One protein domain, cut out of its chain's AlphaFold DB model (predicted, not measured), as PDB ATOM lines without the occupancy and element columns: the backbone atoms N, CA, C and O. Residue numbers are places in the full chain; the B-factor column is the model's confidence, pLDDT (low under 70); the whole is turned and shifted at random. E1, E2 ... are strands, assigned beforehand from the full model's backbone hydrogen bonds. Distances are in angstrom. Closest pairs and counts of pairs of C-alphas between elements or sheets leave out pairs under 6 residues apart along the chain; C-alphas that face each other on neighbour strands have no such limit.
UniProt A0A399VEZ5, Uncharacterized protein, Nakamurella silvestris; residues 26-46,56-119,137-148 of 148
ATOM      1  N   LEU A  26       9.326 -32.331 -30.753       68.56
ATOM      2  CA  LEU A  26       9.597 -33.674 -30.230       68.56
ATOM      3  C   LEU A  26       9.858 -34.704 -31.337       68.56
ATOM      4  O   LEU A  26       9.575 -35.886 -31.170       68.56
ATOM      5  N   PHE A  27      10.446 -34.268 -32.448       80.69
ATOM      6  CA  PHE A  27      10.755 -35.138 -33.570       80.69
ATOM      7  C   PHE A  27      12.066 -35.895 -33.309       80.69
ATOM      8  O   PHE A  27      13.161 -35.313 -33.281       80.69
ATOM      9  N   HIS A  28      11.952 -37.198 -33.065       86.31
ATOM     10  CA  HIS A  28      13.081 -38.084 -32.805       86.31
ATOM     11  C   HIS A  28      12.885 -39.467 -33.425       86.31
ATOM     12  O   HIS A  28      11.765 -39.910 -33.682       86.31
ATOM     13  N   VAL A  29      14.011 -40.135 -33.662       89.44
ATOM     14  CA  VAL A  29      14.083 -41.535 -34.069       89.44
ATOM     15  C   VAL A  29      14.972 -42.271 -33.076       89.44
ATOM     16  O   VAL A  29      16.101 -41.846 -32.791       89.44
ATOM     17  N   ASP A  30      14.463 -43.394 -32.596       90.94
ATOM     18  CA  ASP A  30      15.140 -44.285 -31.675       90.94
ATOM     19  C   ASP A  30      15.550 -45.573 -32.382       90.94
ATOM     20  O   ASP A  30      14.856 -46.095 -33.257       90.94
ATOM     21  N   LEU A  31      16.676 -46.121 -31.942       90.50
ATOM     22  CA  LEU A  31      17.172 -47.427 -32.340       90.50
ATOM     23  C   LEU A  31      17.190 -48.324 -31.106       90.50
ATOM     24  O   LEU A  31      17.907 -48.046 -30.144       90.50
ATOM     25  N   ASN A  32      16.395 -49.394 -31.117       91.25
ATOM     26  CA  ASN A  32      16.213 -50.293 -29.972       91.25
ATOM     27  C   ASN A  32      15.895 -49.533 -28.661       91.25
ATOM     28  O   ASN A  32      16.439 -49.854 -27.604       91.25
ATOM     29  N   GLY A  33      15.053 -48.495 -28.740       84.31
ATOM     30  CA  GLY A  33      14.640 -47.668 -27.596       84.31
ATOM     31  C   GLY A  33      15.684 -46.655 -27.107       84.31
ATOM     32  O   GLY A  33      15.492 -46.039 -26.061       84.31
ATOM     33  N   THR A  34      16.798 -46.487 -27.826       85.38
ATOM     34  CA  THR A  34      17.781 -45.429 -27.558       85.38
ATOM     35  C   THR A  34      17.611 -44.301 -28.574       85.38
ATOM     36  O   THR A  34      17.706 -44.589 -29.766       85.38
ATOM     37  N   PRO A  35      17.438 -43.036 -28.154       84.19
ATOM     38  CA  PRO A  35      17.393 -41.906 -29.079       84.19
ATOM     39  C   PRO A  35      18.698 -41.731 -29.840       84.19
ATOM     40  O   PRO A  35      19.762 -41.569 -29.238       84.19
ATOM     41  N   VAL A  36      18.616 -41.766 -31.171       84.25
ATOM     42  CA  VAL A  36      19.792 -41.723 -32.057       84.25
ATOM     43  C   VAL A  36      19.774 -40.562 -33.040       84.25
ATOM     44  O   VAL A  36      20.843 -40.068 -33.400       84.25
ATOM     45  N   LEU A  37      18.593 -40.117 -33.471       83.06
ATOM     46  CA  LEU A  37      18.442 -39.031 -34.435       83.06
ATOM     47  C   LEU A  37      17.371 -38.058 -33.955       83.06
ATOM     48  O   LEU A  37      16.316 -38.453 -33.463       83.06
ATOM     49  N   SER A  38      17.653 -36.772 -34.102       82.50
ATOM     50  CA  SER A  38      16.778 -35.688 -33.679       82.50
ATOM     51  C   SER A  38      16.747 -34.623 -34.776       82.50
ATOM     52  O   SER A  38      17.454 -33.617 -34.673       82.50
ATOM     53  N   PRO A  39      15.960 -34.833 -35.849       68.44
ATOM     54  CA  PRO A  39      15.895 -33.905 -36.983       68.44
ATOM     55  C   PRO A  39      15.378 -32.506 -36.598       68.44
ATOM     56  O   PRO A  39      15.592 -31.554 -37.339       68.44
ATOM     57  N   GLN A  40      14.792 -32.353 -35.404       64.75
ATOM     58  CA  GLN A  40      14.435 -31.062 -34.799       64.75
ATOM     59  C   GLN A  40      15.639 -30.212 -34.336       64.75
ATOM     60  O   GLN A  40      15.521 -28.995 -34.191       64.75
ATOM     61  N   ARG A  41      16.816 -30.802 -34.062       50.12
ATOM     62  CA  ARG A  41      17.958 -30.041 -33.523       50.12
ATOM     63  C   ARG A  41      18.658 -29.251 -34.635       50.12
ATOM     64  O   ARG A  41      19.533 -29.765 -35.314       50.12
ATOM     65  N   ASN A  42      18.356 -27.956 -34.726       44.47
ATOM     66  CA  ASN A  42      19.155 -26.928 -35.412       44.47
ATOM     67  C   ASN A  42      19.333 -27.064 -36.938       44.47
ATOM     68  O   ASN A  42      20.456 -26.990 -37.440       44.47
ATOM     69  N   TRP A  43      18.240 -27.016 -37.707       41.56
ATOM     70  CA  TRP A  43      18.337 -26.549 -39.107       41.56
ATOM     71  C   TRP A  43      18.680 -25.039 -39.219       41.56
ATOM     72  O   TRP A  43      18.874 -24.489 -40.300       41.56
ATOM     73  N   LEU A  44      18.827 -24.364 -38.076       40.06
ATOM     74  CA  LEU A  44      19.073 -22.932 -37.933       40.06
ATOM     75  C   LEU A  44      20.524 -22.457 -38.031       40.06
ATOM     76  O   LEU A  44      20.757 -21.252 -38.037       40.06
ATOM     77  N   LEU A  45      21.505 -23.354 -38.140       43.50
ATOM     78  CA  LEU A  45      22.885 -22.930 -38.411       43.50
ATOM     79  C   LEU A  45      23.158 -22.694 -39.909       43.50
ATOM     80  O   LEU A  45      24.249 -22.249 -40.253       43.50
ATOM     81  N   ALA A  46      22.174 -22.939 -40.785       40.84
ATOM     82  CA  ALA A  46      22.295 -22.756 -42.235       40.84
ATOM     83  C   ALA A  46      21.317 -21.724 -42.841       40.84
ATOM     84  O   ALA A  46      21.363 -21.491 -44.049       40.84
ATOM     85  N   MET A  56      12.941 -23.420 -31.027       48.44
ATOM     86  CA  MET A  56      12.787 -23.249 -32.469       48.44
ATOM     87  C   MET A  56      12.081 -24.457 -33.087       48.44
ATOM     88  O   MET A  56      12.735 -25.436 -33.445       48.44
ATOM     89  N   ASP A  57      10.760 -24.363 -33.183       56.41
ATOM     90  CA  ASP A  57       9.895 -25.314 -33.878       56.41
ATOM     91  C   ASP A  57      10.325 -25.432 -35.353       56.41
ATOM     92  O   ASP A  57      10.545 -24.423 -36.038       56.41
ATOM     93  N   VAL A  58      10.486 -26.658 -35.864       64.88
ATOM     94  CA  VAL A  58      10.772 -26.859 -37.293       64.88
ATOM     95  C   VAL A  58       9.454 -26.789 -38.048       64.88
ATOM     96  O   VAL A  58       8.544 -27.571 -37.785       64.88
ATOM     97  N   LYS A  59       9.354 -25.854 -38.998       71.50
ATOM     98  CA  LYS A  59       8.165 -25.727 -39.842       71.50
ATOM     99  C   LYS A  59       8.248 -26.696 -41.008       71.50
ATOM    100  O   LYS A  59       9.109 -26.534 -41.877       71.50
ATOM    101  N   TYR A  60       7.342 -27.663 -41.034       75.62
ATOM    102  CA  TYR A  60       7.106 -28.497 -42.202       75.62
ATOM    103  C   TYR A  60       5.718 -28.190 -42.749       75.62
ATOM    104  O   TYR A  60       4.762 -28.020 -42.006       75.62
ATOM    105  N   CYS A  61       5.634 -28.065 -44.062       77.06
ATOM    106  CA  CYS A  61       4.407 -27.816 -44.790       77.06
ATOM    107  C   CYS A  61       3.896 -29.144 -45.340       77.06
ATOM    108  O   CYS A  61       4.690 -29.967 -45.808       77.06
ATOM    109  N   SER A  62       2.581 -29.298 -45.337       81.56
ATOM    110  CA  SER A  62       1.880 -30.429 -45.933       81.56
ATOM    111  C   SER A  62       2.199 -30.608 -47.422       81.56
ATOM    112  O   SER A  62       2.551 -29.659 -48.131       81.56
ATOM    113  N   ASP A  63       2.076 -31.849 -47.888       82.69
ATOM    114  CA  ASP A  63       2.352 -32.305 -49.254       82.69
ATOM    115  C   ASP A  63       3.760 -31.969 -49.771       82.69
ATOM    116  O   ASP A  63       3.974 -31.764 -50.973       82.69
ATOM    117  N   HIS A  64       4.747 -31.929 -48.877       81.88
ATOM    118  CA  HIS A  64       6.109 -31.551 -49.234       81.88
ATOM    119  C   HIS A  64       7.150 -32.582 -48.804       81.88
ATOM    120  O   HIS A  64       7.134 -33.105 -47.690       81.88
ATOM    121  N   GLN A  65       8.100 -32.846 -49.707       84.94
ATOM    122  CA  GLN A  65       9.264 -33.684 -49.442       84.94
ATOM    123  C   GLN A  65      10.481 -32.815 -49.129       84.94
ATOM    124  O   GLN A  65      11.045 -32.156 -50.001       84.94
ATOM    125  N   TYR A  66      10.926 -32.872 -47.883       84.62
ATOM    126  CA  TYR A  66      12.108 -32.188 -47.385       84.62
ATOM    127  C   TYR A  66      13.317 -33.107 -47.479       84.62
ATOM    128  O   TYR A  66      13.409 -34.114 -46.775       84.62
ATOM    129  N   LEU A  67      14.267 -32.763 -48.346       86.19
ATOM    130  CA  LEU A  67      15.549 -33.460 -48.408       86.19
ATOM    131  C   LEU A  67      16.410 -33.055 -47.212       86.19
ATOM    132  O   LEU A  67      16.612 -31.866 -46.958       86.19
ATOM    133  N   MET A  68      16.948 -34.043 -46.503       83.25
ATOM    134  CA  MET A  68      17.851 -33.792 -45.387       83.25
ATOM    135  C   MET A  68      19.278 -33.615 -45.925       83.25
ATOM    136  O   MET A  68      19.771 -34.492 -46.641       83.25
ATOM    137  N   PRO A  69      19.973 -32.506 -45.601       79.31
ATOM    138  CA  PRO A  69      21.366 -32.322 -45.999       79.31
ATOM    139  C   PRO A  69      22.230 -33.443 -45.426       79.31
ATOM    140  O   PRO A  69      22.018 -33.855 -44.290       79.31
ATOM    141  N   ALA A  70      23.201 -33.942 -46.191       72.81
ATOM    142  CA  ALA A  70      24.064 -35.047 -45.762       72.81
ATOM    143  C   ALA A  70      25.137 -34.620 -44.740       72.81
ATOM    144  O   ALA A  70      25.715 -35.464 -44.061       72.81
ATOM    145  N   ASP A  71      25.398 -33.321 -44.623       74.12
ATOM    146  CA  ASP A  71      26.505 -32.706 -43.888       74.12
ATOM    147  C   ASP A  71      26.104 -32.117 -42.525       74.12
ATOM    148  O   ASP A  71      26.887 -31.395 -41.903       74.12
ATOM    149  N   LEU A  72      24.907 -32.434 -42.024       74.75
ATOM    150  CA  LEU A  72      24.507 -32.009 -40.685       74.75
ATOM    151  C   LEU A  72      25.329 -32.727 -39.590       74.75
ATOM    152  O   LEU A  72      25.811 -33.847 -39.788       74.75
ATOM    153  N   PRO A  73      25.484 -32.097 -38.409       77.31
ATOM    154  CA  PRO A  73      26.169 -32.711 -37.279       77.31
ATOM    155  C   PRO A  73      25.605 -34.094 -36.888       77.31
ATOM    156  O   PRO A  73      24.387 -34.308 -36.947       77.31
ATOM    157  N   PRO A  74      26.462 -35.018 -36.403       79.94
ATOM    158  CA  PRO A  74      26.018 -36.306 -35.880       79.94
ATOM    159  C   PRO A  74      24.930 -36.165 -34.807       79.94
ATOM    160  O   PRO A  74      24.995 -35.286 -33.945       79.94
ATOM    161  N   GLY A  75      23.938 -37.052 -34.853       76.69
ATOM    162  CA  GLY A  75      22.768 -37.051 -33.970       76.69
ATOM    163  C   GLY A  75      21.582 -36.218 -34.468       76.69
ATOM    164  O   GLY A  75      20.505 -36.315 -33.887       76.69
ATOM    165  N   ILE A  76      21.736 -35.431 -35.539       79.38
ATOM    166  CA  ILE A  76      20.609 -34.740 -36.192       79.38
ATOM    167  C   ILE A  76      20.054 -35.619 -37.311       79.38
ATOM    168  O   ILE A  76      18.926 -36.097 -37.230       79.38
ATOM    169  N   ASN A  77      20.875 -35.872 -38.329       82.75
ATOM    170  CA  ASN A  77      20.515 -36.653 -39.513       82.75
ATOM    171  C   ASN A  77      21.312 -37.953 -39.643       82.75
ATOM    172  O   ASN A  77      20.873 -38.822 -40.378       82.75
ATOM    173  N   THR A  78      22.466 -38.068 -38.973       87.88
ATOM    174  CA  THR A  78      23.435 -39.152 -39.143       87.88
ATOM    175  C   THR A  78      23.791 -39.744 -37.793       87.88
ATOM    176  O   THR A  78      24.178 -39.027 -36.870       87.88
ATOM    177  N   TYR A  79      23.726 -41.065 -37.695       90.19
ATOM    178  CA  TYR A  79      24.143 -41.822 -36.526       90.19
ATOM    179  C   TYR A  79      25.043 -42.980 -36.947       90.19
ATOM    180  O   TYR A  79      24.770 -43.675 -37.928       90.19
ATOM    181  N   VAL A  80      26.135 -43.186 -36.212       90.75
ATOM    182  CA  VAL A  80      27.123 -44.226 -36.509       90.75
ATOM    183  C   VAL A  80      27.119 -45.251 -35.387       90.75
ATOM    184  O   VAL A  80      27.275 -44.907 -34.218       90.75
ATOM    185  N   ILE A  81      26.973 -46.519 -35.758       90.94
ATOM    186  CA  ILE A  81      26.937 -47.646 -34.828       90.94
ATOM    187  C   ILE A  81      27.636 -48.871 -35.419       90.94
ATOM    188  O   ILE A  81      27.694 -49.067 -36.639       90.94
ATOM    189  N   SER A  82      28.161 -49.720 -34.540       92.12
ATOM    190  CA  SER A  82      28.604 -51.069 -34.886       92.12
ATOM    191  C   SER A  82      27.409 -52.018 -34.882       92.12
ATOM    192  O   SER A  82      26.756 -52.189 -33.857       92.12
ATOM    193  N   ALA A  83      27.130 -52.645 -36.021       90.00
ATOM    194  CA  ALA A  83      26.063 -53.627 -36.165       90.00
ATOM    195  C   ALA A  83      26.544 -54.789 -37.037       90.00
ATOM    196  O   ALA A  83      27.455 -54.620 -37.849       90.00
ATOM    197  N   VAL A  84      25.949 -55.963 -36.845       93.69
ATOM    198  CA  VAL A  84      26.288 -57.177 -37.593       93.69
ATOM    199  C   VAL A  84      25.382 -57.262 -38.828       93.69
ATOM    200  O   VAL A  84      24.166 -57.146 -38.665       93.69
ATOM    201  N   PRO A  85      25.929 -57.456 -40.043       94.12
ATOM    202  CA  PRO A  85      25.133 -57.723 -41.240       94.12
ATOM    203  C   PRO A  85      24.086 -58.822 -41.032       94.12
ATOM    204  O   PRO A  85      24.340 -59.816 -40.351       94.12
ATOM    205  N   GLY A  86      22.889 -58.627 -41.584       92.31
ATOM    206  CA  GLY A  86      21.755 -59.542 -41.441       92.31
ATOM    207  C   GLY A  86      20.987 -59.429 -40.117       92.31
ATOM    208  O   GLY A  86      19.914 -60.018 -39.996       92.31
ATOM    209  N   HIS A  87      21.471 -58.665 -39.130       94.00
ATOM    210  CA  HIS A  87      20.662 -58.353 -37.950       94.00
ATOM    211  C   HIS A  87      19.500 -57.422 -38.309       94.00
ATOM    212  O   HIS A  87      19.601 -56.589 -39.207       94.00
ATOM    213  N   VAL A  88      18.413 -57.537 -37.548       94.31
ATOM    214  CA  VAL A  88      17.272 -56.623 -37.614       94.31
ATOM    215  C   VAL A  88      17.283 -55.746 -36.371       94.31
ATOM    216  O   VAL A  88      17.324 -56.246 -35.247       94.31
ATOM    217  N   LEU A  89      17.267 -54.437 -36.579       92.81
ATOM    218  CA  LEU A  89      17.173 -53.428 -35.533       92.81
ATOM    219  C   LEU A  89      15.736 -52.902 -35.484       92.81
ATOM    220  O   LEU A  89      15.080 -52.801 -36.518       92.81
ATOM    221  N   ALA A  90      15.242 -52.563 -34.297       95.06
ATOM    222  CA  ALA A  90      13.959 -51.890 -34.156       95.06
ATOM    223  C   ALA A  90      14.179 -50.386 -34.313       95.06
ATOM    224  O   ALA A  90      14.851 -49.775 -33.479       95.06
ATOM    225  N   LEU A  91      13.634 -49.807 -35.381       95.25
ATOM    226  CA  LEU A  91      13.609 -48.366 -35.570       95.25
ATOM    227  C   LEU A  91      12.223 -47.858 -35.188       95.25
ATOM    228  O   LEU A  91      11.222 -48.332 -35.724       95.25
ATOM    229  N   THR A  92      12.161 -46.911 -34.264       96.12
ATOM    230  CA  THR A  92      10.911 -46.249 -33.883       96.12
ATOM    231  C   THR A  92      11.063 -44.754 -34.043       96.12
ATOM    232  O   THR A  92      12.165 -44.224 -33.940       96.12
ATOM    233  N   GLY A  93       9.968 -44.058 -34.302       93.69
ATOM    234  CA  GLY A  93       9.971 -42.607 -34.400       93.69
ATOM    235  C   GLY A  93       8.733 -42.028 -33.759       93.69
ATOM    236  O   GLY A  93       7.697 -42.685 -33.687       93.69
ATOM    237  N   ALA A  94       8.858 -40.796 -33.295       91.44
ATOM    238  CA  ALA A  94       7.734 -40.017 -32.824       91.44
ATOM    239  C   ALA A  94       7.924 -38.553 -33.208       91.44
ATOM    240  O   ALA A  94       9.049 -38.051 -33.313       91.44
ATOM    241  N   ALA A  95       6.799 -37.888 -33.425       88.88
ATOM    242  CA  ALA A  95       6.729 -36.471 -33.720       88.88
ATOM    243  C   ALA A  95       5.449 -35.906 -33.108       88.88
ATOM    244  O   ALA A  95       4.468 -36.622 -32.908       88.88
ATOM    245  N   THR A  96       5.477 -34.626 -32.766       86.31
ATOM    246  CA  THR A  96       4.299 -33.884 -32.331       86.31
ATOM    247  C   THR A  96       4.134 -32.682 -33.238       86.31
ATOM    248  O   THR A  96       4.998 -31.809 -33.271       86.31
ATOM    249  N   GLU A  97       3.041 -32.662 -33.978       84.44
ATOM    250  CA  GLU A  97       2.584 -31.506 -34.733       84.44
ATOM    251  C   GLU A  97       1.782 -30.607 -33.789       84.44
ATOM    252  O   GLU A  97       0.926 -31.087 -33.044       84.44
ATOM    253  N   TYR A  98       2.111 -29.318 -33.763       78.88
ATOM    254  CA  TYR A  98       1.381 -28.303 -33.023       78.88
ATOM    255  C   TYR A  98       0.554 -27.456 -33.980       78.88
ATOM    256  O   TYR A  98       1.082 -26.780 -34.864       78.88
ATOM    257  N   ASP A  99      -0.740 -27.425 -33.694       66.19
ATOM    258  CA  ASP A  99      -1.658 -26.406 -34.160       66.19
ATOM    259  C   ASP A  99      -1.627 -25.235 -33.167       66.19
ATOM    260  O   ASP A  99      -1.621 -25.417 -31.945       66.19
ATOM    261  N   ASN A 100      -1.629 -24.013 -33.697       60.69
ATOM    262  CA  ASN A 100      -1.629 -22.737 -32.970       60.69
ATOM    263  C   ASN A 100      -2.047 -22.796 -31.472       60.69
ATOM    264  O   ASN A 100      -3.166 -23.169 -31.116       60.69
ATOM    265  N   PHE A 101      -1.170 -22.284 -30.599       56.72
ATOM    266  CA  PHE A 101      -1.408 -21.927 -29.187       56.72
ATOM    267  C   PHE A 101      -1.688 -23.038 -28.152       56.72
ATOM    268  O   PHE A 101      -1.759 -22.685 -26.974       56.72
ATOM    269  N   SER A 102      -1.837 -24.326 -28.502       65.25
ATOM    270  CA  SER A 102      -1.746 -25.489 -27.560       65.25
ATOM    271  C   SER A 102      -2.270 -26.814 -28.128       65.25
ATOM    272  O   SER A 102      -2.051 -27.873 -27.523       65.25
ATOM    273  N   ASN A 103      -2.969 -26.768 -29.259       78.56
ATOM    274  CA  ASN A 103      -3.464 -27.962 -29.920       78.56
ATOM    275  C   ASN A 103      -2.277 -28.738 -30.472       78.56
ATOM    276  O   ASN A 103      -1.352 -28.160 -31.031       78.56
ATOM    277  N   HIS A 104      -2.269 -30.045 -30.272       83.69
ATOM    278  CA  HIS A 104      -1.209 -30.863 -30.827       83.69
ATOM    279  C   HIS A 104      -1.715 -32.249 -31.144       83.69
ATOM    280  O   HIS A 104      -2.592 -32.774 -30.449       83.69
ATOM    281  N   THR A 105      -1.105 -32.847 -32.154       88.19
ATOM    282  CA  THR A 105      -1.267 -34.239 -32.534       88.19
ATOM    283  C   THR A 105       0.084 -34.916 -32.381       88.19
ATOM    284  O   THR A 105       1.083 -34.467 -32.928       88.19
ATOM    285  N   THR A 106       0.145 -35.992 -31.598       90.56
ATOM    286  CA  THR A 106       1.365 -36.795 -31.465       90.56
ATOM    287  C   THR A 106       1.209 -38.064 -32.282       90.56
ATOM    288  O   THR A 106       0.246 -38.809 -32.088       90.56
ATOM    289  N   GLY A 107       2.169 -38.307 -33.168       92.62
ATOM    290  CA  GLY A 107       2.284 -39.529 -33.945       92.62
ATOM    291  C   GLY A 107       3.455 -40.389 -33.495       92.62
ATOM    292  O   GLY A 107       4.444 -39.896 -32.943       92.62
ATOM    293  N   ALA A 108       3.343 -41.687 -33.757       95.50
ATOM    294  CA  ALA A 108       4.412 -42.648 -33.534       95.50
ATOM    295  C   ALA A 108       4.453 -43.683 -34.660       95.50
ATOM    296  O   ALA A 108       3.451 -43.961 -35.314       95.50
ATOM    297  N   GLY A 109       5.631 -44.256 -34.869       96.88
ATOM    298  CA  GLY A 109       5.904 -45.208 -35.933       96.88
ATOM    299  C   GLY A 109       6.940 -46.235 -35.517       96.88
ATOM    300  O   GLY A 109       7.798 -45.958 -34.673       96.88
ATOM    301  N   ALA A 110       6.892 -47.416 -36.126       96.75
ATOM    302  CA  ALA A 110       7.901 -48.447 -35.930       96.75
ATOM    303  C   ALA A 110       8.112 -49.262 -37.205       96.75
ATOM    304  O   ALA A 110       7.151 -49.667 -37.857       96.75
ATOM    305  N   ILE A 111       9.369 -49.565 -37.523       96.38
ATOM    306  CA  ILE A 111       9.721 -50.441 -38.637       96.38
ATOM    307  C   ILE A 111      10.962 -51.283 -38.302       96.38
ATOM    308  O   ILE A 111      11.905 -50.784 -37.676       96.38
ATOM    309  N   PRO A 112      11.004 -52.573 -38.689       95.38
ATOM    310  CA  PRO A 112      12.244 -53.331 -38.651       95.38
ATOM    311  C   PRO A 112      13.240 -52.786 -39.678       95.38
ATOM    312  O   PRO A 112      12.906 -52.567 -40.839       95.38
ATOM    313  N   LEU A 113      14.491 -52.635 -39.260       93.75
ATOM    314  CA  LEU A 113      15.587 -52.173 -40.097       93.75
ATOM    315  C   LEU A 113      16.634 -53.278 -40.234       93.75
ATOM    316  O   LEU A 113      17.359 -53.581 -39.286       93.75
ATOM    317  N   ALA A 114      16.712 -53.884 -41.417       94.00
ATOM    318  CA  ALA A 114      17.725 -54.889 -41.718       94.00
ATOM    319  C   ALA A 114      19.090 -54.232 -41.970       94.00
ATOM    320  O   ALA A 114      19.202 -53.280 -42.744       94.00
ATOM    321  N   VAL A 115      20.135 -54.759 -41.335       94.94
ATOM    322  CA  VAL A 115      21.521 -54.336 -41.561       94.94
ATOM    323  C   VAL A 115      22.027 -54.989 -42.856       94.94
ATOM    324  O   VAL A 115      22.095 -56.220 -42.906       94.94
ATOM    325  N   PRO A 116      22.387 -54.216 -43.896       96.25
ATOM    326  CA  PRO A 116      22.858 -54.774 -45.162       96.25
ATOM    327  C   PRO A 116      24.270 -55.380 -45.051       96.25
ATOM    328  O   PRO A 116      25.006 -55.106 -44.099       96.25
ATOM    329  N   ASP A 117      24.669 -56.183 -46.042       96.00
ATOM    330  CA  ASP A 117      26.041 -56.706 -46.146       96.00
ATOM    331  C   ASP A 117      27.074 -55.579 -46.305       96.00
ATOM    332  O   ASP A 117      26.723 -54.520 -46.823       96.00
ATOM    333  N   PRO A 118      28.341 -55.764 -45.878       94.69
ATOM    334  CA  PRO A 118      29.370 -54.725 -45.961       94.69
ATOM    335  C   PRO A 118      29.534 -54.157 -47.377       94.69
ATOM    336  O   PRO A 118      29.594 -54.905 -48.353       94.69
ATOM    337  N   GLY A 119      29.621 -52.830 -47.486       93.75
ATOM    338  CA  GLY A 119      29.717 -52.110 -48.757       93.75
ATOM    339  C   GLY A 119      28.383 -51.913 -49.484       93.75
ATOM    340  O   GLY A 119      28.369 -51.324 -50.566       93.75
ATOM    341  N   MET A 137      -2.048 -36.468 -38.172       88.88
ATOM    342  CA  MET A 137      -0.761 -36.178 -38.775       88.88
ATOM    343  C   MET A 137      -0.124 -37.458 -39.277       88.88
ATOM    344  O   MET A 137      -0.217 -38.504 -38.624       88.88
ATOM    345  N   ARG A 138       0.576 -37.355 -40.402       91.88
ATOM    346  CA  ARG A 138       1.363 -38.438 -40.969       91.88
ATOM    347  C   ARG A 138       2.642 -37.919 -41.619       91.88
ATOM    348  O   ARG A 138       2.645 -36.941 -42.369       91.88
ATOM    349  N   LEU A 139       3.743 -38.601 -41.328       91.44
ATOM    350  CA  LEU A 139       5.077 -38.316 -41.846       91.44
ATOM    351  C   LEU A 139       5.715 -39.597 -42.367       91.44
ATOM    352  O   LEU A 139       5.657 -40.621 -41.694       91.44
ATOM    353  N   ASP A 140       6.431 -39.499 -43.480       95.00
ATOM    354  CA  ASP A 140       7.287 -40.569 -43.983       95.00
ATOM    355  C   ASP A 140       8.754 -40.168 -43.894       95.00
ATOM    356  O   ASP A 140       9.199 -39.197 -44.514       95.00
ATOM    357  N   LEU A 141       9.537 -40.941 -43.147       93.56
ATOM    358  CA  LEU A 141      10.981 -40.753 -43.057       93.56
ATOM    359  C   LEU A 141      11.672 -41.771 -43.945       93.56
ATOM    360  O   LEU A 141      11.665 -42.964 -43.641       93.56
ATOM    361  N   LEU A 142      12.330 -41.309 -45.004       95.25
ATOM    362  CA  LEU A 142      13.206 -42.169 -45.786       95.25
ATOM    363  C   LEU A 142      14.520 -42.340 -45.027       95.25
ATOM    364  O   LEU A 142      15.317 -41.407 -44.918       95.25
ATOM    365  N   ILE A 143      14.752 -43.535 -44.504       94.56
ATOM    366  CA  ILE A 143      15.945 -43.897 -43.749       94.56
ATOM    367  C   ILE A 143      16.862 -44.699 -44.655       94.56
ATOM    368  O   ILE A 143      16.480 -45.744 -45.179       94.56
ATOM    369  N   ARG A 144      18.099 -44.235 -44.806       94.31
ATOM    370  CA  ARG A 144      19.159 -44.943 -45.519       94.31
ATOM    371  C   ARG A 144      20.155 -45.510 -44.522       94.31
ATOM    372  O   ARG A 144      20.599 -44.819 -43.606       94.31
ATOM    373  N   VAL A 145      20.538 -46.760 -44.731       93.50
ATOM    374  CA  VAL A 145      21.538 -47.461 -43.934       93.50
ATOM    375  C   VAL A 145      22.664 -47.924 -44.828       93.50
ATOM    376  O   VAL A 145      22.413 -48.540 -45.856       93.50
ATOM    377  N   HIS A 146      23.897 -47.651 -44.421       93.19
ATOM    378  CA  HIS A 146      25.101 -48.045 -45.141       93.19
ATOM    379  C   HIS A 146      26.081 -48.750 -44.205       93.19
ATOM    380  O   HIS A 146      26.388 -48.267 -43.108       93.19
ATOM    381  N   THR A 147      26.600 -49.893 -44.622       91.75
ATOM    382  CA  THR A 147      27.655 -50.631 -43.919       91.75
ATOM    383  C   THR A 147      28.984 -50.386 -44.628       91.75
ATOM    384  O   THR A 147      29.080 -50.506 -45.844       91.75
ATOM    385  N   LEU A 148      29.995 -49.977 -43.854       85.38
ATOM    386  CA  LEU A 148      31.361 -49.762 -44.340       85.38
ATOM    387  C   LEU A 148      32.119 -51.086 -44.434       85.38
ATOM    388  O   LEU A 148      31.828 -51.965 -43.589       85.38
TER     389      LEU A 148
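Overview. This is residues 26 to 46, 56 to 119 and 137 to 148 of the 148 residues of an uncharacterized protein of Nakamurella silvestris (UniProt A0A399VEZ5). A long, twisted wall of four strands has one bare face, and over its other face E8 runs as a long strand, with E5 at the side between E8 and the edge strand E2. The long hairpin E6 and E7 makes the length of the wall, the short hairpin E1 and E2 widens it beside E6, and E3 and E4 lie farther out. The printed part has 97 residues with eight named strands, E1 to E8 in order along the chain, and no named helix: all strand. The sheet's order is E2 - E1 - E6 - E7, antiparallel throughout. The whole is only just compact, close to loose, with a radius of gyration of the C-alphas of 14.6 A, and elongated, spanning 47 by 28 by 24 A.

Arrangement. Start at E1, residues 26 to 31, which forms a hairpin with E2, residues 34 to 37; look at N 31 and O 34, 2.9 A apart and within hydrogen-bond range. E1 is also the antiparallel neighbour of E6, residues 88 to 99, at 176 degrees between directions, with N 30 and O 92 2.8 A apart. E6 forms a hairpin with E7, residues 103 to 114, at 165 degrees; find N 89 and O 113 at 2.8 A. E8, residues 137 to 146, pairs with no named strand; its closest C-alpha pair with E7 is Thr 105 and Met 137, 6.6 A. E5, residues 78 to 80, comes closest to E2 at the C-alphas of Val 36 and Tyr 79, 6.2 A, and is near E8. E3, residues 58 to 60, and E4, residues 64 to 67, meet only through their link; E4 is near E8, and E3 and E6 are apart.

Along the chain. Find C-alpha 26 at (9.597, -33.674, -30.230); from there E1 runs 15.8 A to residue 31, and E2 then covers 9.4 A. E3 spans 6.3 A, E4 9.7 A and E5 6.8 A. At C-alpha 88, (17.272, -56.623, -37.614), E6 sets out for 35.8 A, and E7 returns over 36.2 A. E8 runs 29.2 A to C-alpha 146 at (25.101, -48.045, -45.141).

Size, cuts and confidence. The C-alphas farthest apart are those of Phe 101 and Pro 118, 48.0 A. Residues 47 to 55 are not printed, with 13.6 A between C-alphas 46 and 56; residues 120 to 136 are not printed, with 35.8 A between C-alphas 119 and 137. Of the links printed whole, none is long. The model's pLDDT is under 70 at residue 26 and residues 39 to 46, 56 to 58 and 99 to 102.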